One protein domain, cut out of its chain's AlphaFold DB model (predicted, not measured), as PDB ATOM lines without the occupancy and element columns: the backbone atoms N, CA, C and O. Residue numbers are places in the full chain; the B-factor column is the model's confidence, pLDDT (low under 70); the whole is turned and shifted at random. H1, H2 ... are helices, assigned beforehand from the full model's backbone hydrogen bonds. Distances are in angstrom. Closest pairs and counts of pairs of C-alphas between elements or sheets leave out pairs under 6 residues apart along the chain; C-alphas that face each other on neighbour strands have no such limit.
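This is residues 3 to 148 of the 200 residues of the protein "EAL domain-containing protein" of Maritalea myrionectae (UniProt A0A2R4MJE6). Five helices run nearly along one axis: H2, H3 and H4 form a three-helix core, with H1 packed on the H2 side and the long H5 on the H3 side. The last part of H5, residues 141 to 148, sticks out beyond the body. The printed part has 146 residues, with H1 to H5 in chain order and no named strand, and its class is all helix. It is elongated, spanning 59 by 31 by 23 A, yet only just compact, close to loose, with a radius of gyration of the C-alphas of 17.5 A.

Find C-alpha 3 at (-45.704, -10.401, -61.231), where H1 begins; it covers residues 3 to 19. H2 follows at residues 23 to 44, 31.2 A long, then H3 at 56 to 73, 27.3 A, and H4 at 77 to 95, 26.9 A. H5, residues 108 to 148, runs 59.8 A and ends at C-alpha 148, (-62.279, -14.112, -10.316).

Start with H2, H3 and H4, an up and down bundle, each helix running against the one before it. In the hairpin of H2 and H3, which touch, the closest C-alphas are those of Gly 42 and Ser 56, 5.3 A apart, at a shallow tilt of 12 degrees. H3 and H4, also a hairpin, touch closest at the C-alphas of Ala 64 and Ile 83, 4.9 A. H2 and H4 touch, the same way, closest at the C-alphas of Val 35 and Cys 86, 6.4 A. H1 touches H2, opposite ways at 18 degrees, a shallow tilt, closest at the C-alphas of Asn 14 and Gly 26, 5.0 A; on H2 residues 23 to 33 alone take part. H5 touches H3 with residues 118 to 136 alone, the same way, closest at the C-alphas of Ser 62 and Leu 126, 4.4 A. H1 and H5 are apart, as are H2 and H5. Every O i to N i+4 pair is within hydrogen-bond range in H1, H2, H4 and H5; in H3 it is 11 of 14.

Look from Pro 107 to Met 148 for the two C-alphas farthest apart, 60.9 A. The printed part has no cut; the links H2 to H3 and H4 to H5 are long. Confidence is under 70 at residues 3 to 4, 14 and 16 to 22.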
ATOM      1  N   TRP A   3     -45.248  -9.858 -62.519       52.16
ATOM      2  CA  TRP A   3     -45.704 -10.401 -61.231       52.16
ATOM      3  C   TRP A   3     -45.073  -9.712 -60.015       52.16
ATOM      4  O   TRP A   3     -45.747  -9.506 -59.011       52.16
ATOM      5  N   HIS A   4     -43.823  -9.253 -60.127       67.19
ATOM      6  CA  HIS A   4     -43.159  -8.513 -59.049       67.19
ATOM      7  C   HIS A   4     -43.882  -7.200 -58.710       67.19
ATOM      8  O   HIS A   4     -44.007  -6.863 -57.539       67.19
ATOM      9  N   LEU A   5     -44.440  -6.502 -59.709       75.25
ATOM     10  CA  LEU A   5     -45.214  -5.275 -59.485       75.25
ATOM     11  C   LEU A   5     -46.526  -5.547 -58.742       75.25
ATOM     12  O   LEU A   5     -46.923  -4.743 -57.908       75.25
ATOM     13  N   ILE A   6     -47.168  -6.691 -58.997       73.50
ATOM     14  CA  ILE A   6     -48.394  -7.099 -58.295       73.50
ATOM     15  C   ILE A   6     -48.082  -7.406 -56.827       73.50
ATOM     16  O   ILE A   6     -48.817  -6.970 -55.945       73.50
ATOM     17  N   ILE A   7     -46.968  -8.093 -56.552       74.00
ATOM     18  CA  ILE A   7     -46.522  -8.391 -55.181       74.00
ATOM     19  C   ILE A   7     -46.189  -7.095 -54.429       74.00
ATOM     20  O   ILE A   7     -46.632  -6.911 -53.296       74.00
ATOM     21  N   VAL A   8     -45.468  -6.169 -55.069       78.56
ATOM     22  CA  VAL A   8     -45.128  -4.864 -54.476       78.56
ATOM     23  C   VAL A   8     -46.381  -4.017 -54.248       78.56
ATOM     24  O   VAL A   8     -46.525  -3.421 -53.182       78.56
ATOM     25  N   ALA A   9     -47.323  -4.004 -55.192       76.12
ATOM     26  CA  ALA A   9     -48.588  -3.290 -55.046       76.12
ATOM     27  C   ALA A   9     -49.455  -3.882 -53.922       76.12
ATOM     28  O   ALA A   9     -49.962  -3.132 -53.092       76.12
ATOM     29  N   LEU A  10     -49.572  -5.212 -53.833       74.50
ATOM     30  CA  LEU A  10     -50.275  -5.894 -52.738       74.50
ATOM     31  C   LEU A  10     -49.635  -5.583 -51.383       74.50
ATOM     32  O   LEU A  10     -50.347  -5.248 -50.435       74.50
ATOM     33  N   GLY A  11     -48.301  -5.624 -51.301       72.25
ATOM     34  CA  GLY A  11     -47.554  -5.229 -50.106       72.25
ATOM     35  C   GLY A  11     -47.803  -3.768 -49.720       72.25
ATOM     36  O   GLY A  11     -48.071  -3.473 -48.555       72.25
ATOM     37  N   GLY A  12     -47.804  -2.862 -50.701       74.06
ATOM     38  CA  GLY A  12     -48.088  -1.438 -50.512       74.06
ATOM     39  C   GLY A  12     -49.516  -1.162 -50.037       74.06
ATOM     40  O   GLY A  12     -49.711  -0.393 -49.095       74.06
ATOM     41  N   VAL A  13     -50.518  -1.828 -50.619       74.31
ATOM     42  CA  VAL A  13     -51.929  -1.724 -50.201       74.31
ATOM     43  C   VAL A  13     -52.118  -2.255 -48.782       74.31
ATOM     44  O   VAL A  13     -52.844  -1.647 -47.990       74.31
ATOM     45  N   ASN A  14     -51.437  -3.348 -48.434       68.81
ATOM     46  CA  ASN A  14     -51.474  -3.909 -47.088       68.81
ATOM     47  C   ASN A  14     -50.874  -2.931 -46.068       68.81
ATOM     48  O   ASN A  14     -51.529  -2.546 -45.099       68.81
ATOM     49  N   TYR A  15     -49.677  -2.425 -46.369       73.50
ATOM     50  CA  TYR A  15     -48.975  -1.441 -45.552       73.50
ATOM     51  C   TYR A  15     -49.793  -0.162 -45.341       73.50
ATOM     52  O   TYR A  15     -49.925   0.337 -44.220       73.50
ATOM     53  N   PHE A  16     -50.396   0.357 -46.408       69.81
ATOM     54  CA  PHE A  16     -51.212   1.564 -46.351       69.81
ATOM     55  C   PHE A  16     -52.523   1.345 -45.583       69.81
ATOM     56  O   PHE A  16     -52.941   2.209 -44.809       69.81
ATOM     57  N   SER A  17     -53.138   0.167 -45.719       60.50
ATOM     58  CA  SER A  17     -54.332  -0.214 -44.952       60.50
ATOM     59  C   SER A  17     -54.037  -0.355 -43.457       60.50
ATOM     60  O   SER A  17     -54.833   0.094 -42.630       60.50
ATOM     61  N   MET A  18     -52.866  -0.898 -43.099       60.75
ATOM     62  CA  MET A  18     -52.393  -0.956 -41.712       60.75
ATOM     63  C   MET A  18     -52.109   0.445 -41.152       60.75
ATOM     64  O   MET A  18     -52.502   0.730 -40.020       60.75
ATOM     65  N   ARG A  19     -51.514   1.355 -41.945       66.06
ATOM     66  CA  ARG A  19     -51.292   2.758 -41.540       66.06
ATOM     67  C   ARG A  19     -52.590   3.542 -41.318       66.06
ATOM     68  O   ARG A  19     -52.621   4.407 -40.451       66.06
ATOM     69  N   LYS A  20     -53.663   3.237 -42.055       64.81
ATOM     70  CA  LYS A  20     -54.983   3.879 -41.895       64.81
ATOM     71  C   LYS A  20     -55.788   3.378 -40.684       64.81
ATOM     72  O   LYS A  20     -56.942   3.760 -40.530       64.81
ATOM     73  N   GLY A  21     -55.215   2.519 -39.836       64.50
ATOM     74  CA  GLY A  21     -55.884   1.988 -38.642       64.50
ATOM     75  C   GLY A  21     -56.792   0.781 -38.903       64.50
ATOM     76  O   GLY A  21     -57.314   0.196 -37.956       64.50
ATOM     77  N   HIS A  22     -56.924   0.327 -40.154       69.50
ATOM     78  CA  HIS A  22     -57.689  -0.870 -40.518       69.50
ATOM     79  C   HIS A  22     -56.833  -2.142 -40.409       69.50
ATOM     80  O   HIS A  22     -56.720  -2.922 -41.357       69.50
ATOM     81  N   LEU A  23     -56.239  -2.373 -39.232       74.44
ATOM     82  CA  LEU A  23     -55.376  -3.533 -38.956       74.44
ATOM     83  C   LEU A  23     -56.040  -4.864 -39.345       74.44
ATOM     84  O   LEU A  23     -55.388  -5.740 -39.900       74.44
ATOM     85  N   ARG A  24     -57.354  -4.982 -39.125       73.62
ATOM     86  CA  ARG A  24     -58.163  -6.158 -39.485       73.62
ATOM     87  C   ARG A  24     -58.105  -6.462 -40.981       73.62
ATOM     88  O   ARG A  24     -57.830  -7.588 -41.375       73.62
ATOM     89  N   PHE A  25     -58.323  -5.441 -41.807       77.75
ATOM     90  CA  PHE A  25     -58.322  -5.582 -43.259       77.75
ATOM     91  C   PHE A  25     -56.924  -5.924 -43.784       77.75
ATOM     92  O   PHE A  25     -56.789  -6.799 -44.635       77.75
ATOM     93  N   GLY A  26     -55.881  -5.303 -43.219       81.50
ATOM     94  CA  GLY A  26     -54.490  -5.641 -43.540       81.50
ATOM     95  C   GLY A  26     -54.164  -7.108 -43.246       81.50
ATOM     96  O   GLY A  26     -53.613  -7.800 -44.098       81.50
ATOM     97  N   LEU A  27     -54.588  -7.621 -42.087       83.56
ATOM     98  CA  LEU A  27     -54.385  -9.027 -41.717       83.56
ATOM     99  C   LEU A  27     -55.126  -9.993 -42.652       83.56
ATOM    100  O   LEU A  27     -54.532 -10.982 -43.081       83.56
ATOM    101  N   PHE A  28     -56.375  -9.694 -43.030       85.81
ATOM    102  CA  PHE A  28     -57.116 -10.510 -44.001       85.81
ATOM    103  C   PHE A  28     -56.436 -10.518 -45.368       85.81
ATOM    104  O   PHE A  28     -56.232 -11.581 -45.952       85.81
ATOM    105  N   LEU A  29     -56.039  -9.341 -45.856       86.38
ATOM    106  CA  LEU A  29     -55.361  -9.204 -47.140       86.38
ATOM    107  C   LEU A  29     -53.991  -9.898 -47.130       86.38
ATOM    108  O   LEU A  29     -53.594 -10.488 -48.131       86.38
ATOM    109  N   ALA A  30     -53.284  -9.868 -45.997       86.62
ATOM    110  CA  ALA A  30     -51.994 -10.533 -45.840       86.62
ATOM    111  C   ALA A  30     -52.169 -12.050 -45.889       86.62
ATOM    112  O   ALA A  30     -51.467 -12.726 -46.634       86.62
ATOM    113  N   GLN A  31     -53.148 -12.580 -45.155       91.31
ATOM    114  CA  GLN A  31     -53.453 -14.005 -45.176       91.31
ATOM    115  C   GLN A  31     -53.873 -14.478 -46.570       91.31
ATOM    116  O   GLN A  31     -53.338 -15.471 -47.057       91.31
ATOM    117  N   ALA A  32     -54.780 -13.757 -47.234       89.81
ATOM    118  CA  ALA A  32     -55.207 -14.083 -48.592       89.81
ATOM    119  C   ALA A  32     -54.027 -14.063 -49.580       89.81
ATOM    120  O   ALA A  32     -53.871 -14.985 -50.380       89.81
ATOM    121  N   GLY A  33     -53.155 -13.054 -49.480       89.69
ATOM    122  CA  GLY A  33     -51.942 -12.961 -50.291       89.69
ATOM    123  C   GLY A  33     -50.978 -14.125 -50.055       89.69
ATOM    124  O   GLY A  33     -50.484 -14.707 -51.016       89.69
ATOM    125  N   LEU A  34     -50.747 -14.511 -48.798       90.44
ATOM    126  CA  LEU A  34     -49.866 -15.632 -48.456       90.44
ATOM    127  C   LEU A  34     -50.392 -16.972 -48.982       90.44
ATOM    128  O   LEU A  34     -49.608 -17.759 -49.507       90.44
ATOM    129  N   VAL A  35     -51.704 -17.218 -48.901       90.06
ATOM    130  CA  VAL A  35     -52.321 -18.422 -49.488       90.06
ATOM    131  C   VAL A  35     -52.157 -18.429 -51.003       90.06
ATOM    132  O   VAL A  35     -51.748 -19.440 -51.568       90.06
ATOM    133  N   LEU A  36     -52.419 -17.300 -51.667       90.94
ATOM    134  CA  LEU A  36     -52.263 -17.189 -53.116       90.94
ATOM    135  C   LEU A  36     -50.814 -17.450 -53.551       90.94
ATOM    136  O   LEU A  36     -50.579 -18.160 -54.530       90.94
ATOM    137  N   ILE A  37     -49.844 -16.919 -52.804       89.19
ATOM    138  CA  ILE A  37     -48.420 -17.183 -53.033       89.19
ATOM    139  C   ILE A  37     -48.124 -18.675 -52.847       89.19
ATOM    140  O   ILE A  37     -47.500 -19.265 -53.724       89.19
ATOM    141  N   ALA A  38     -48.604 -19.305 -51.772       88.94
ATOM    142  CA  ALA A  38     -48.383 -20.730 -51.515       88.94
ATOM    143  C   ALA A  38     -48.963 -21.627 -52.624       88.94
ATOM    144  O   ALA A  38     -48.292 -22.558 -53.071       88.94
ATOM    145  N   ILE A  39     -50.167 -21.317 -53.120       90.38
ATOM    146  CA  ILE A  39     -50.788 -22.014 -54.259       90.38
ATOM    147  C   ILE A  39     -49.930 -21.851 -55.513       90.38
ATOM    148  O   ILE A  39     -49.602 -22.833 -56.175       90.38
ATOM    149  N   THR A  40     -49.539 -20.615 -55.821       88.69
ATOM    150  CA  THR A  40     -48.744 -20.301 -57.016       88.69
ATOM    151  C   THR A  40     -47.401 -21.029 -56.983       88.69
ATOM    152  O   THR A  40     -47.008 -21.640 -57.975       88.69
ATOM    153  N   MET A  41     -46.726 -21.029 -55.830       85.94
ATOM    154  CA  MET A  41     -45.474 -21.760 -55.614       85.94
ATOM    155  C   MET A  41     -45.676 -23.270 -55.787       85.94
ATOM    156  O   MET A  41     -44.940 -23.892 -56.549       85.94
ATOM    157  N   GLY A  42     -46.707 -23.848 -55.163       85.94
ATOM    158  CA  GLY A  42     -46.995 -25.286 -55.225       85.94
ATOM    159  C   GLY A  42     -47.377 -25.809 -56.613       85.94
ATOM    160  O   GLY A  42     -47.129 -26.973 -56.919       85.94
ATOM    161  N   VAL A  43     -47.990 -24.973 -57.455       87.75
ATOM    162  CA  VAL A  43     -48.496 -25.379 -58.777       87.75
ATOM    163  C   VAL A  43     -47.512 -25.067 -59.914       87.75
ATOM    164  O   VAL A  43     -47.514 -25.783 -60.915       87.75
ATOM    165  N   LEU A  44     -46.685 -24.021 -59.785       86.94
ATOM    166  CA  LEU A  44     -45.754 -23.596 -60.844       86.94
ATOM    167  C   LEU A  44     -44.300 -24.014 -60.612       86.94
ATOM    168  O   LEU A  44     -43.617 -24.335 -61.581       86.94
ATOM    169  N   LEU A  45     -43.819 -23.956 -59.366       84.38
ATOM    170  CA  LEU A  45     -42.398 -24.156 -59.042       84.38
ATOM    171  C   LEU A  45     -42.151 -25.494 -58.341       84.38
ATOM    172  O   LEU A  45     -41.209 -26.206 -58.664       84.38
ATOM    173  N   ASP A  46     -43.017 -25.852 -57.395       85.31
ATOM    174  CA  ASP A  46     -42.880 -27.027 -56.531       85.31
ATOM    175  C   ASP A  46     -43.842 -28.149 -56.964       85.31
ATOM    176  O   ASP A  46     -44.710 -28.620 -56.216       85.31
ATOM    177  N   VAL A  47     -43.734 -28.527 -58.243       86.62
ATOM    178  CA  VAL A  47     -44.500 -29.628 -58.847       86.62
ATOM    179  C   VAL A  47     -43.897 -30.960 -58.391       86.62
ATOM    180  O   VAL A  47     -42.695 -31.149 -58.577       86.62
ATOM    181  N   PRO A  48     -44.679 -31.888 -57.811       86.19
ATOM    182  CA  PRO A  48     -44.146 -33.127 -57.255       86.19
ATOM    183  C   PRO A  48     -43.566 -34.033 -58.348       86.19
ATOM    184  O   PRO A  48     -44.200 -34.251 -59.379       86.19
ATOM    185  N   THR A  49     -42.382 -34.587 -58.094       84.69
ATOM    186  CA  THR A  49     -41.765 -35.655 -58.897       84.69
ATOM    187  C   THR A  49     -41.559 -36.896 -58.028       84.69
ATOM    188  O   THR A  49     -41.737 -36.839 -56.812       84.69
ATOM    189  N   ALA A  50     -41.194 -38.032 -58.634       83.44
ATOM    190  CA  ALA A  50     -40.951 -39.274 -57.893       83.44
ATOM    191  C   ALA A  50     -39.844 -39.132 -56.829       83.44
ATOM    192  O   ALA A  50     -39.911 -39.767 -55.782       83.44
ATOM    193  N   GLU A  51     -38.851 -38.277 -57.088       85.56
ATOM    194  CA  GLU A  51     -37.698 -38.067 -56.206       85.56
ATOM    195  C   GLU A  51     -37.893 -36.903 -55.228       85.56
ATOM    196  O   GLU A  51     -37.388 -36.942 -54.106       85.56
ATOM    197  N   TYR A  52     -38.650 -35.874 -55.626       86.75
ATOM    198  CA  TYR A  52     -38.823 -34.652 -54.845       86.75
ATOM    199  C   TYR A  52     -40.311 -34.383 -54.578       86.75
ATOM    200  O   TYR A  52     -41.022 -33.902 -55.472       86.75
ATOM    201  N   PRO A  53     -40.802 -34.654 -53.352       88.88
ATOM    202  CA  PRO A  53     -42.179 -34.364 -52.991       88.88
ATOM    203  C   PRO A  53     -42.399 -32.855 -52.851       88.88
ATOM    204  O   PRO A  53     -41.515 -32.109 -52.424       88.88
ATOM    205  N   ARG A  54     -43.624 -32.414 -53.147       90.00
ATOM    206  CA  ARG A  54     -44.059 -31.033 -52.911       90.00
ATOM    207  C   ARG A  54     -44.039 -30.727 -51.417       90.00
ATOM    208  O   ARG A  54     -44.639 -31.463 -50.641       90.00
ATOM    209  N   VAL A  55     -43.498 -29.578 -51.022       92.88
ATOM    210  CA  VAL A  55     -43.456 -29.122 -49.614       92.88
ATOM    211  C   VAL A  55     -44.116 -27.762 -49.384       92.88
ATOM    212  O   VAL A  55     -44.484 -27.432 -48.259       92.88
ATOM    213  N   SER A  56     -44.362 -26.991 -50.444       91.19
ATOM    214  CA  SER A  56     -44.933 -25.637 -50.371       91.19
ATOM    215  C   SER A  56     -46.300 -25.593 -49.688       91.19
ATOM    216  O   SER A  56     -46.660 -24.603 -49.053       91.19
ATOM    217  N   HIS A  57     -47.059 -26.686 -49.769       91.69
ATOM    218  CA  HIS A  57     -48.374 -26.799 -49.150       91.69
ATOM    219  C   HIS A  57     -48.316 -26.720 -47.610       91.69
ATOM    220  O   HIS A  57     -49.269 -26.219 -47.009       91.69
ATOM    221  N   ILE A  58     -47.196 -27.099 -46.974       94.56
ATOM    222  CA  ILE A  58     -47.001 -27.065 -45.510       94.56
ATOM    223  C   ILE A  58     -47.153 -25.638 -44.961       94.56
ATOM    224  O   ILE A  58     -47.731 -25.447 -43.891       94.56
ATOM    225  N   TYR A  59     -46.736 -24.612 -45.714       94.00
ATOM    226  CA  TYR A  59     -46.922 -23.211 -45.315       94.00
ATOM    227  C   TYR A  59     -48.393 -22.838 -45.096       94.00
ATOM    228  O   TYR A  59     -48.686 -21.973 -44.268       94.00
ATOM    229  N   SER A  60     -49.332 -23.510 -45.772       94.25
ATOM    230  CA  SER A  60     -50.768 -23.270 -45.592       94.25
ATOM    231  C   SER A  60     -51.226 -23.572 -44.161       94.25
ATOM    232  O   SER A  60     -52.104 -22.875 -43.654       94.25
ATOM    233  N   LEU A  61     -50.597 -24.531 -43.466       95.94
ATOM    234  CA  LEU A  61     -50.873 -24.817 -42.050       95.94
ATOM    235  C   LEU A  61     -50.403 -23.681 -41.137       95.94
ATOM    236  O   LEU A  61     -51.112 -23.286 -40.207       95.94
ATOM    237  N   SER A  62     -49.222 -23.123 -41.409       95.44
ATOM    238  CA  SER A  62     -48.674 -21.991 -40.652       95.44
ATOM    239  C   SER A  62     -49.543 -20.748 -40.838       95.44
ATOM    240  O   SER A  62     -49.907 -20.082 -39.869       95.44
ATOM    241  N   VAL A  63     -49.962 -20.479 -42.077       95.00
ATOM    242  CA  VAL A  63     -50.870 -19.373 -42.406       95.00
ATOM    243  C   VAL A  63     -52.253 -19.581 -41.775       95.00
ATOM    244  O   VAL A  63     -52.813 -18.635 -41.221       95.00
ATOM    245  N   ALA A  64     -52.788 -20.807 -41.779       96.31
ATOM    246  CA  ALA A  64     -54.037 -21.141 -41.090       96.31
ATOM    247  C   ALA A  64     -53.940 -20.895 -39.575       96.31
ATOM    248  O   ALA A  64     -54.831 -20.280 -38.989       96.31
ATOM    249  N   SER A  65     -52.834 -21.310 -38.950       95.94
ATOM    250  CA  SER A  65     -52.569 -21.110 -37.520       95.94
ATOM    251  C   SER A  65     -52.473 -19.625 -37.154       95.94
ATOM    252  O   SER A  65     -53.103 -19.174 -36.196       95.94
ATOM    253  N   LEU A  66     -51.758 -18.823 -37.947       93.25
ATOM    254  CA  LEU A  66     -51.721 -17.366 -37.772       93.25
ATOM    255  C   LEU A  66     -53.108 -16.733 -37.950       93.25
ATOM    256  O   LEU A  66     -53.497 -15.857 -37.174       93.25
ATOM    257  N   GLY A  67     -53.887 -17.209 -38.922       93.12
ATOM    258  CA  GLY A  67     -55.280 -16.804 -39.093       93.12
ATOM    259  C   GLY A  67     -56.140 -17.123 -37.871       93.12
ATOM    260  O   GLY A  67     -56.937 -16.292 -37.435       93.12
ATOM    261  N   TYR A  68     -55.939 -18.290 -37.260       94.69
ATOM    262  CA  TYR A  68     -56.635 -18.677 -36.034       94.69
ATOM    263  C   TYR A  68     -56.232 -17.813 -34.832       94.69
ATOM    264  O   TYR A  68     -57.091 -17.419 -34.043       94.69
ATOM    265  N   LEU A  69     -54.955 -17.435 -34.717       93.12
ATOM    266  CA  LEU A  69     -54.514 -16.462 -33.713       93.12
ATOM    267  C   LEU A  69     -55.237 -15.114 -33.882       93.12
ATOM    268  O   LEU A  69     -55.682 -14.520 -32.896       93.12
ATOM    269  N   ASN A  70     -55.400 -14.647 -35.123       90.81
ATOM    270  CA  ASN A  70     -56.158 -13.428 -35.416       90.81
ATOM    271  C   ASN A  70     -57.642 -13.584 -35.060       90.81
ATOM    272  O   ASN A  70     -58.195 -12.710 -34.393       90.81
ATOM    273  N   TYR A  71     -58.252 -14.721 -35.405       91.12
ATOM    274  CA  TYR A  71     -59.629 -15.057 -35.024       91.12
ATOM    275  C   TYR A  71     -59.831 -15.069 -33.503       91.12
ATOM    276  O   TYR A  71     -60.855 -14.615 -32.992       91.12
ATOM    277  N   GLN A  72     -58.840 -15.554 -32.751       89.62
ATOM    278  CA  GLN A  72     -58.895 -15.550 -31.294       89.62
ATOM    279  C   GLN A  72     -58.857 -14.135 -30.722       89.62
ATOM    280  O   GLN A  72     -59.549 -13.852 -29.743       89.62
ATOM    281  N   ARG A  73     -58.070 -13.227 -31.301       86.00
ATOM    282  CA  ARG A  73     -58.050 -11.821 -30.868       86.00
ATOM    283  C   ARG A  73     -59.359 -11.117 -31.190       86.00
ATOM    284  O   ARG A  73     -59.829 -10.312 -30.386       86.00
ATOM    285  N   GLU A  74     -59.943 -11.440 -32.336       83.69
ATOM    286  CA  GLU A  74     -61.216 -10.892 -32.763       83.69
ATOM    287  C   GLU A  74     -61.974 -11.854 -33.679       83.69
ATOM    288  O   GLU A  74     -61.523 -12.192 -34.775       83.69
ATOM    289  N   LYS A  75     -63.163 -12.267 -33.233       86.94
ATOM    290  CA  LYS A  75     -63.984 -13.231 -33.961       86.94
ATOM    291  C   LYS A  75     -64.539 -12.592 -35.235       86.94
ATOM    292  O   LYS A  75     -65.211 -11.568 -35.176       86.94
ATOM    293  N   SER A  76     -64.280 -13.220 -36.377       88.69
ATOM    294  CA  SER A  76     -64.790 -12.804 -37.687       88.69
ATOM    295  C   SER A  76     -65.092 -14.028 -38.545       88.69
ATOM    296  O   SER A  76     -64.256 -14.923 -38.670       88.69
ATOM    297  N   ASN A  77     -66.267 -14.048 -39.176       89.94
ATOM    298  CA  ASN A  77     -66.669 -15.140 -40.067       89.94
ATOM    299  C   ASN A  77     -65.778 -15.205 -41.317       89.94
ATOM    300  O   ASN A  77     -65.417 -16.291 -41.756       89.94
ATOM    301  N   ILE A  78     -65.344 -14.053 -41.843       88.56
ATOM    302  CA  ILE A  78     -64.428 -13.982 -42.995       88.56
ATOM    303  C   ILE A  78     -63.083 -14.623 -42.639       88.56
ATOM    304  O   ILE A  78     -62.533 -15.401 -43.412       88.56
ATOM    305  N   GLN A  79     -62.575 -14.337 -41.438       90.50
ATOM    306  CA  GLN A  79     -61.333 -14.924 -40.938       90.50
ATOM    307  C   GLN A  79     -61.444 -16.448 -40.822       90.50
ATOM    308  O   GLN A  79     -60.504 -17.154 -41.183       90.50
ATOM    309  N   LEU A  80     -62.591 -16.950 -40.354       92.56
ATOM    310  CA  LEU A  80     -62.861 -18.383 -40.279       92.56
ATOM    311  C   LEU A  80     -62.904 -19.022 -41.674       92.56
ATOM    312  O   LEU A  80     -62.252 -20.040 -41.889       92.56
ATOM    313  N   MET A  81     -63.592 -18.400 -42.636       93.62
ATOM    314  CA  MET A  81     -63.614 -18.879 -44.023       93.62
ATOM    315  C   MET A  81     -62.210 -18.932 -44.634       93.62
ATOM    316  O   MET A  81     -61.857 -19.928 -45.256       93.62
ATOM    317  N   LEU A  82     -61.377 -17.908 -44.412       92.44
ATOM    318  CA  LEU A  82     -59.992 -17.907 -44.892       92.44
ATOM    319  C   LEU A  82     -59.155 -19.026 -44.262       92.44
ATOM    320  O   LEU A  82     -58.337 -19.621 -44.954       92.44
ATOM    321  N   ILE A  83     -59.357 -19.339 -42.976       95.31
ATOM    322  CA  ILE A  83     -58.693 -20.483 -42.325       95.31
ATOM    323  C   ILE A  83     -59.117 -21.790 -43.001       95.31
ATOM    324  O   ILE A  83     -58.258 -22.600 -43.342       95.31
ATOM    325  N   VAL A  84     -60.417 -21.981 -43.243       96.38
ATOM    326  CA  VAL A  84     -60.931 -23.170 -43.941       96.38
ATOM    327  C   VAL A  84     -60.329 -23.283 -45.343       96.38
ATOM    328  O   VAL A  84     -59.872 -24.359 -45.717       96.38
ATOM    329  N   ILE A  85     -60.233 -22.179 -46.090       95.25
ATOM    330  CA  ILE A  85     -59.589 -22.150 -47.412       95.25
ATOM    331  C   ILE A  85     -58.110 -22.559 -47.322       95.25
ATOM    332  O   ILE A  85     -57.664 -23.360 -48.144       95.25
ATOM    333  N   CYS A  86     -57.352 -22.073 -46.330       95.62
ATOM    334  CA  CYS A  86     -55.963 -22.505 -46.116       95.62
ATOM    335  C   CYS A  86     -55.869 -24.023 -45.896       95.62
ATOM    336  O   CYS A  86     -55.009 -24.684 -46.474       95.62
ATOM    337  N   LEU A  87     -56.752 -24.577 -45.060       97.00
ATOM    338  CA  LEU A  87     -56.752 -26.003 -44.733       97.00
ATOM    339  C   LEU A  87     -57.158 -26.862 -45.935       97.00
ATOM    340  O   LEU A  87     -56.515 -27.872 -46.208       97.00
ATOM    341  N   LEU A  88     -58.165 -26.444 -46.701       96.44
ATOM    342  CA  LEU A  88     -58.542 -27.122 -47.944       96.44
ATOM    343  C   LEU A  88     -57.412 -27.065 -48.973       96.44
ATOM    344  O   LEU A  88     -57.108 -28.073 -49.601       96.44
ATOM    345  N   THR A  89     -56.747 -25.917 -49.101       93.81
ATOM    346  CA  THR A  89     -55.580 -25.752 -49.981       93.81
ATOM    347  C   THR A  89     -54.460 -26.717 -49.602       93.81
ATOM    348  O   THR A  89     -53.890 -27.364 -50.480       93.81
ATOM    349  N   PHE A  90     -54.176 -26.856 -48.302       95.56
ATOM    350  CA  PHE A  90     -53.231 -27.848 -47.794       95.56
ATOM    351  C   PHE A  90     -53.621 -29.263 -48.239       95.56
ATOM    352  O   PHE A  90     -52.811 -29.937 -48.869       95.56
ATOM    353  N   VAL A  91     -54.861 -29.687 -47.971       95.75
ATOM    354  CA  VAL A  91     -55.341 -31.043 -48.296       95.75
ATOM    355  C   VAL A  91     -55.278 -31.314 -49.799       95.75
ATOM    356  O   VAL A  91     -54.757 -32.350 -50.212       95.75
ATOM    357  N   ILE A  92     -55.767 -30.384 -50.619       94.06
ATOM    358  CA  ILE A  92     -55.807 -30.520 -52.079       94.06
ATOM    359  C   ILE A  92     -54.389 -30.642 -52.645       94.06
ATOM    360  O   ILE A  92     -54.110 -31.563 -53.409       94.06
ATOM    361  N   LEU A  93     -53.472 -29.752 -52.251       91.19
ATOM    362  CA  LEU A  93     -52.100 -29.775 -52.762       91.19
ATOM    363  C   LEU A  93     -51.266 -30.936 -52.209       91.19
ATOM    364  O   LEU A  93     -50.315 -31.337 -52.879       91.19
ATOM    365  N   ALA A  94     -51.596 -31.455 -51.024       91.75
ATOM    366  CA  ALA A  94     -50.964 -32.646 -50.459       91.75
ATOM    367  C   ALA A  94     -51.438 -33.937 -51.144       91.75
ATOM    368  O   ALA A  94     -50.660 -34.872 -51.294       91.75
ATOM    369  N   SER A  95     -52.709 -33.988 -51.556       91.38
ATOM    370  CA  SER A  95     -53.350 -35.227 -52.019       91.38
ATOM    371  C   SER A  95     -53.397 -35.368 -53.541       91.38
ATOM    372  O   SER A  95     -53.589 -36.474 -54.038       91.38
ATOM    373  N   ALA A  96     -53.246 -34.272 -54.292       86.88
ATOM    374  CA  ALA A  96     -53.334 -34.281 -55.749       86.88
ATOM    375  C   ALA A  96     -52.035 -33.776 -56.412       86.88
ATOM    376  O   ALA A  96     -51.548 -32.687 -56.067       86.88
ATOM    377  N   PRO A  97     -51.505 -34.490 -57.431       81.62
ATOM    378  CA  PRO A  97     -50.343 -34.067 -58.214       81.62
ATOM    379  C   PRO A  97     -50.733 -32.986 -59.238       81.62
ATOM    380  O   PRO A  97     -50.534 -33.121 -60.440       81.62
ATOM    381  N   LEU A  98     -51.347 -31.905 -58.756       81.88
ATOM    382  CA  LEU A  98     -51.772 -30.764 -59.563       81.88
ATOM    383  C   LEU A  98     -50.554 -30.086 -60.189       81.88
ATOM    384  O   LEU A  98     -49.727 -29.548 -59.460       81.88
ATOM    385  N   ALA A  99     -50.464 -30.062 -61.510       80.81
ATOM    386  CA  ALA A  99     -49.419 -29.348 -62.231       80.81
ATOM    387  C   ALA A  99     -50.047 -28.329 -63.185       80.81
ATOM    388  O   ALA A  99     -51.091 -28.584 -63.789       80.81
ATOM    389  N   SER A 100     -49.414 -27.166 -63.314       82.06
ATOM    390  CA  SER A 100     -49.742 -26.226 -64.386       82.06
ATOM    391  C   SER A 100     -49.138 -26.704 -65.709       82.06
ATOM    392  O   SER A 100     -48.052 -27.273 -65.690       82.06
ATOM    393  N   PRO A 101     -49.742 -26.390 -66.867       79.94
ATOM    394  CA  PRO A 101     -49.088 -26.552 -68.169       79.94
ATOM    395  C   PRO A 101     -47.806 -25.713 -68.327       79.94
ATOM    396  O   PRO A 101     -46.997 -25.979 -69.207       79.94
ATOM    397  N   TYR A 102     -47.627 -24.688 -67.487       81.56
ATOM    398  CA  TYR A 102     -46.500 -23.752 -67.520       81.56
ATOM    399  C   TYR A 102     -45.549 -23.979 -66.334       81.56
ATOM    400  O   TYR A 102     -45.326 -23.068 -65.532       81.56
ATOM    401  N   VAL A 103     -45.048 -25.206 -66.172       81.38
ATOM    402  CA  VAL A 103     -44.077 -25.536 -65.115       81.38
ATOM    403  C   VAL A 103     -42.753 -24.828 -65.384       81.38
ATOM    404  O   VAL A 103     -42.281 -24.795 -66.520       81.38
ATOM    405  N   LEU A 104     -42.143 -24.271 -64.338       80.44
ATOM    406  CA  LEU A 104     -40.770 -23.786 -64.414       80.44
ATOM    407  C   LEU A 104     -39.829 -24.893 -63.932       80.44
ATOM    408  O   LEU A 104     -39.832 -25.239 -62.752       80.44
ATOM    409  N   GLU A 105     -39.034 -25.450 -64.840       80.00
ATOM    410  CA  GLU A 105     -38.066 -26.484 -64.481       80.00
ATOM    411  C   GLU A 105     -36.929 -25.895 -63.638       80.00
ATOM    412  O   GLU A 105     -36.331 -24.870 -63.974       80.00
ATOM    413  N   MET A 106     -36.653 -26.548 -62.512       80.19
ATOM    414  CA  MET A 106     -35.572 -26.193 -61.598       80.19
ATOM    415  C   MET A 106     -34.506 -27.290 -61.607       80.19
ATOM    416  O   MET A 106     -34.878 -28.463 -61.594       80.19
ATOM    417  N   PRO A 107     -33.208 -26.936 -61.549       88.56
ATOM    418  CA  PRO A 107     -32.132 -27.912 -61.401       88.56
ATOM    419  C   PRO A 107     -32.310 -28.779 -60.150       88.56
ATOM    420  O   PRO A 107     -32.661 -28.262 -59.085       88.56
ATOM    421  N   ASP A 108     -31.981 -30.067 -60.243       88.19
ATOM    422  CA  ASP A 108     -32.210 -31.044 -59.167       88.19
ATOM    423  C   ASP A 108     -31.525 -30.674 -57.848       88.19
ATOM    424  O   ASP A 108     -32.111 -30.821 -56.777       88.19
ATOM    425  N   LEU A 109     -30.325 -30.085 -57.901       89.75
ATOM    426  CA  LEU A 109     -29.635 -29.593 -56.703       89.75
ATOM    427  C   LEU A 109     -30.442 -28.505 -55.972       89.75
ATOM    428  O   LEU A 109     -30.526 -28.511 -54.743       89.75
ATOM    429  N   LEU A 110     -31.055 -27.578 -56.720       88.12
ATOM    430  CA  LEU A 110     -31.908 -26.531 -56.147       88.12
ATOM    431  C   LEU A 110     -33.192 -27.126 -55.574       88.12
ATOM    432  O   LEU A 110     -33.644 -26.671 -54.523       88.12
ATOM    433  N   ARG A 111     -33.757 -28.145 -56.231       88.44
ATOM    434  CA  ARG A 111     -34.933 -28.862 -55.730       88.44
ATOM    435  C   ARG A 111     -34.612 -29.579 -54.427       88.44
ATOM    436  O   ARG A 111     -35.308 -29.358 -53.446       88.44
ATOM    437  N   PHE A 112     -33.517 -30.332 -54.372       90.00
ATOM    438  CA  PHE A 112     -33.091 -31.045 -53.169       90.00
ATOM    439  C   PHE A 112     -32.902 -30.099 -51.976       90.00
ATOM    440  O   PHE A 112     -33.540 -30.272 -50.936       90.00
ATOM    441  N   VAL A 113     -32.074 -29.059 -52.130       91.69
ATOM    442  CA  VAL A 113     -31.825 -28.088 -51.050       91.69
ATOM    443  C   VAL A 113     -33.104 -27.325 -50.699       91.69
ATOM    444  O   VAL A 113     -33.407 -27.126 -49.521       91.69
ATOM    445  N   GLY A 114     -33.881 -26.933 -51.710       89.25
ATOM    446  CA  GLY A 114     -35.140 -26.213 -51.555       89.25
ATOM    447  C   GLY A 114     -36.189 -27.010 -50.784       89.25
ATOM    448  O   GLY A 114     -36.827 -26.451 -49.894       89.25
ATOM    449  N   THR A 115     -36.337 -28.309 -51.054       91.06
ATOM    450  CA  THR A 115     -37.275 -29.194 -50.350       91.06
ATOM    451  C   THR A 115     -36.977 -29.214 -48.851       91.06
ATOM    452  O   THR A 115     -37.869 -28.946 -48.043       91.06
ATOM    453  N   TRP A 116     -35.717 -29.443 -48.465       94.12
ATOM    454  CA  TRP A 116     -35.307 -29.465 -47.057       94.12
ATOM    455  C   TRP A 116     -35.431 -28.097 -46.383       94.12
ATOM    456  O   TRP A 116     -35.977 -27.997 -45.278       94.12
ATOM    457  N   ALA A 117     -34.964 -27.036 -47.043       93.25
ATOM    458  CA  ALA A 117     -35.008 -25.683 -46.499       93.25
ATOM    459  C   ALA A 117     -36.453 -25.205 -46.285       93.25
ATOM    460  O   ALA A 117     -36.790 -24.732 -45.196       93.25
ATOM    461  N   ASN A 118     -37.323 -25.383 -47.284       92.69
ATOM    462  CA  ASN A 118     -38.722 -24.967 -47.211       92.69
ATOM    463  C   ASN A 118     -39.503 -25.785 -46.181       92.69
ATOM    464  O   ASN A 118     -40.231 -25.202 -45.380       92.69
ATOM    465  N   ALA A 119     -39.327 -27.110 -46.135       93.94
ATOM    466  CA  ALA A 119     -39.992 -27.949 -45.136       93.94
ATOM    467  C   ALA A 119     -39.572 -27.575 -43.705       93.94
ATOM    468  O   ALA A 119     -40.424 -27.424 -42.823       93.94
ATOM    469  N   THR A 120     -38.273 -27.354 -43.482       96.50
ATOM    470  CA  THR A 120     -37.737 -26.943 -42.175       96.50
ATOM    471  C   THR A 120     -38.290 -25.581 -41.766       96.50
ATOM    472  O   THR A 120     -38.823 -25.428 -40.666       96.50
ATOM    473  N   MET A 121     -38.238 -24.599 -42.669       95.94
ATOM    474  CA  MET A 121     -38.742 -23.252 -42.408       95.94
ATOM    475  C   MET A 121     -40.253 -23.254 -42.145       95.94
ATOM    476  O   MET A 121     -40.706 -22.653 -41.170       95.94
ATOM    477  N   ALA A 122     -41.038 -23.962 -42.962       95.06
ATOM    478  CA  ALA A 122     -42.482 -24.076 -42.778       95.06
ATOM    479  C   ALA A 122     -42.830 -24.695 -41.417       95.06
ATOM    480  O   ALA A 122     -43.716 -24.190 -40.722       95.06
ATOM    481  N   THR A 123     -42.087 -25.723 -41.001       96.38
ATOM    482  CA  THR A 123     -42.266 -26.395 -39.706       96.38
ATOM    483  C   THR A 123     -41.910 -25.481 -38.532       96.38
ATOM    484  O   THR A 123     -42.672 -25.399 -37.568       96.38
ATOM    485  N   ILE A 124     -40.809 -24.724 -38.619       97.81
ATOM    486  CA  ILE A 124     -40.441 -23.719 -37.604       97.81
ATOM    487  C   ILE A 124     -41.526 -22.643 -37.497       97.81
ATOM    488  O   ILE A 124     -41.945 -22.290 -36.393       97.81
ATOM    489  N   MET A 125     -42.026 -22.145 -38.631       96.00
ATOM    490  CA  MET A 125     -43.112 -21.162 -38.650       96.00
ATOM    491  C   MET A 125     -44.396 -21.716 -38.030       96.00
ATOM    492  O   MET A 125     -45.088 -20.993 -37.308       96.00
ATOM    493  N   LEU A 126     -44.717 -22.986 -38.283       96.56
ATOM    494  CA  LEU A 126     -45.869 -23.644 -37.678       96.56
ATOM    495  C   LEU A 126     -45.700 -23.735 -36.159       96.56
ATOM    496  O   LEU A 126     -46.586 -23.304 -35.422       96.56
ATOM    497  N   ALA A 127     -44.541 -24.200 -35.686       97.62
ATOM    498  CA  ALA A 127     -44.224 -24.282 -34.262       97.62
ATOM    499  C   ALA A 127     -44.292 -22.907 -33.575       97.62
ATOM    500  O   ALA A 127     -44.909 -22.769 -32.518       97.62
ATOM    501  N   ALA A 128     -43.742 -21.866 -34.205       96.62
ATOM    502  CA  ALA A 128     -43.830 -20.493 -33.716       96.62
ATOM    503  C   ALA A 128     -45.285 -19.996 -33.645       96.62
ATOM    504  O   ALA A 128     -45.679 -19.353 -32.672       96.62
ATOM    505  N   SER A 129     -46.107 -20.336 -34.643       95.44
ATOM    506  CA  SER A 129     -47.530 -19.980 -34.674       95.44
ATOM    507  C   SER A 129     -48.309 -20.672 -33.555       95.44
ATOM    508  O   SER A 129     -49.095 -20.027 -32.860       95.44
ATOM    509  N   VAL A 130     -48.050 -21.961 -33.325       96.25
ATOM    510  CA  VAL A 130     -48.635 -22.730 -32.215       96.25
ATOM    511  C   VAL A 130     -48.214 -22.145 -30.868       96.25
ATOM    512  O   VAL A 130     -49.065 -21.926 -30.004       96.25
ATOM    513  N   HIS A 131     -46.931 -21.816 -30.696       96.56
ATOM    514  CA  HIS A 131     -46.440 -21.159 -29.487       96.56
ATOM    515  C   HIS A 131     -47.136 -19.809 -29.249       96.56
ATOM    516  O   HIS A 131     -47.572 -19.517 -28.133       96.56
ATOM    517  N   ALA A 132     -47.320 -19.005 -30.300       94.56
ATOM    518  CA  ALA A 132     -48.025 -17.730 -30.211       94.56
ATOM    519  C   ALA A 132     -49.498 -17.909 -29.798       94.56
ATOM    520  O   ALA A 132     -49.967 -17.202 -28.902       94.56
ATOM    521  N   ILE A 133     -50.209 -18.880 -30.387       94.69
ATOM    522  CA  ILE A 133     -51.579 -19.252 -29.987       94.69
ATOM    523  C   ILE A 133     -51.616 -19.648 -28.513       94.69
ATOM    524  O   ILE A 133     -52.435 -19.122 -27.760       94.69
ATOM    525  N   HIS A 134     -50.715 -20.533 -28.084       94.69
ATOM    526  CA  HIS A 134     -50.639 -20.963 -26.693       94.69
ATOM    527  C   HIS A 134     -50.433 -19.771 -25.745       94.69
ATOM    528  O   HIS A 134     -51.152 -19.637 -24.754       94.69
ATOM    529  N   SER A 135     -49.523 -18.854 -26.085       92.62
ATOM    530  CA  SER A 135     -49.255 -17.655 -25.281       92.62
ATOM    531  C   SER A 135     -50.493 -16.756 -25.120       92.62
ATOM    532  O   SER A 135     -50.748 -16.228 -24.036       92.62
ATOM    533  N   GLU A 136     -51.304 -16.625 -26.175       90.50
ATOM    534  CA  GLU A 136     -52.536 -15.831 -26.180       90.50
ATOM    535  C   GLU A 136     -53.622 -16.483 -25.315       90.50
ATOM    536  O   GLU A 136     -54.290 -15.797 -24.538       90.50
ATOM    537  N   LEU A 137     -53.770 -17.809 -25.401       89.62
ATOM    538  CA  LEU A 137     -54.719 -18.567 -24.582       89.62
ATOM    539  C   LEU A 137     -54.364 -18.480 -23.093       89.62
ATOM    540  O   LEU A 137     -55.225 -18.150 -22.277       89.62
ATOM    541  N   VAL A 138     -53.089 -18.680 -22.747       91.94
ATOM    542  CA  VAL A 138     -52.597 -18.547 -21.366       91.94
ATOM    543  C   VAL A 138     -52.795 -17.123 -20.839       91.94
ATOM    544  O   VAL A 138     -53.142 -16.943 -19.673       91.94
ATOM    545  N   ARG A 139     -52.601 -16.093 -21.674       85.62
ATOM    546  CA  ARG A 139     -52.845 -14.700 -21.271       85.62
ATOM    547  C   ARG A 139     -54.310 -14.464 -20.903       85.62
ATOM    548  O   ARG A 139     -54.578 -13.946 -19.822       85.62
ATOM    549  N   LYS A 140     -55.248 -14.870 -21.766       84.06
ATOM    550  CA  LYS A 140     -56.695 -14.709 -21.522       84.06
ATOM    551  C   LYS A 140     -57.163 -15.444 -20.268       84.06
ATOM    552  O   LYS A 140     -57.985 -14.932 -19.508       84.06
ATOM    553  N   ASP A 141     -56.627 -16.636 -20.053       88.25
ATOM    554  CA  ASP A 141     -56.917 -17.436 -18.874       88.25
ATOM    555  C   ASP A 141     -56.389 -16.767 -17.589       88.25
ATOM    556  O   ASP A 141     -57.136 -16.609 -16.623       88.25
ATOM    557  N   LYS A 142     -55.151 -16.250 -17.597       86.75
ATOM    558  CA  LYS A 142     -54.595 -15.471 -16.473       86.75
ATOM    559  C   LYS A 142     -55.441 -14.246 -16.131       86.75
ATOM    560  O   LYS A 142     -55.672 -13.988 -14.950       86.75
ATOM    561  N   ASP A 143     -55.902 -13.501 -17.133       82.62
ATOM    562  CA  ASP A 143     -56.753 -12.326 -16.918       82.62
ATOM    563  C   ASP A 143     -58.103 -12.718 -16.295       82.62
ATOM    564  O   ASP A 143     -58.549 -12.084 -15.336       82.62
ATOM    565  N   SER A 144     -58.703 -13.815 -16.765       85.38
ATOM    566  CA  SER A 144     -59.963 -14.345 -16.224       85.38
ATOM    567  C   SER A 144     -59.811 -14.806 -14.771       85.38
ATOM    568  O   SER A 144     -60.606 -14.425 -13.911       85.38
ATOM    569  N   ARG A 145     -58.746 -15.558 -14.457       86.69
ATOM    570  CA  ARG A 145     -58.449 -15.992 -13.080       86.69
ATOM    571  C   ARG A 145     -58.192 -14.813 -12.147       86.69
ATOM    572  O   ARG A 145     -58.658 -14.829 -11.011       86.69
ATOM    573  N   ARG A 146     -57.483 -13.778 -12.612       85.12
ATOM    574  CA  ARG A 146     -57.244 -12.556 -11.826       85.12
ATOM    575  C   ARG A 146     -58.541 -11.829 -11.496       85.12
ATOM    576  O   ARG A 146     -58.704 -11.400 -10.360       85.12
ATOM    577  N   LEU A 147     -59.462 -11.733 -12.454       85.25
ATOM    578  CA  LEU A 147     -60.772 -11.128 -12.224       85.25
ATOM    579  C   LEU A 147     -61.578 -11.914 -11.178       85.25
ATOM    580  O   LEU A 147     -62.129 -11.318 -10.256       85.25
ATOM    581  N   MET A 148     -61.598 -13.247 -11.288       87.75
ATOM    582  CA  MET A 148     -62.279 -14.112 -10.316       87.75
ATOM    583  C   MET A 148     -61.651 -14.018  -8.919       87.75
ATOM    584  O   MET A 148     -62.369 -13.913  -7.927       87.75
TER     585      MET A 148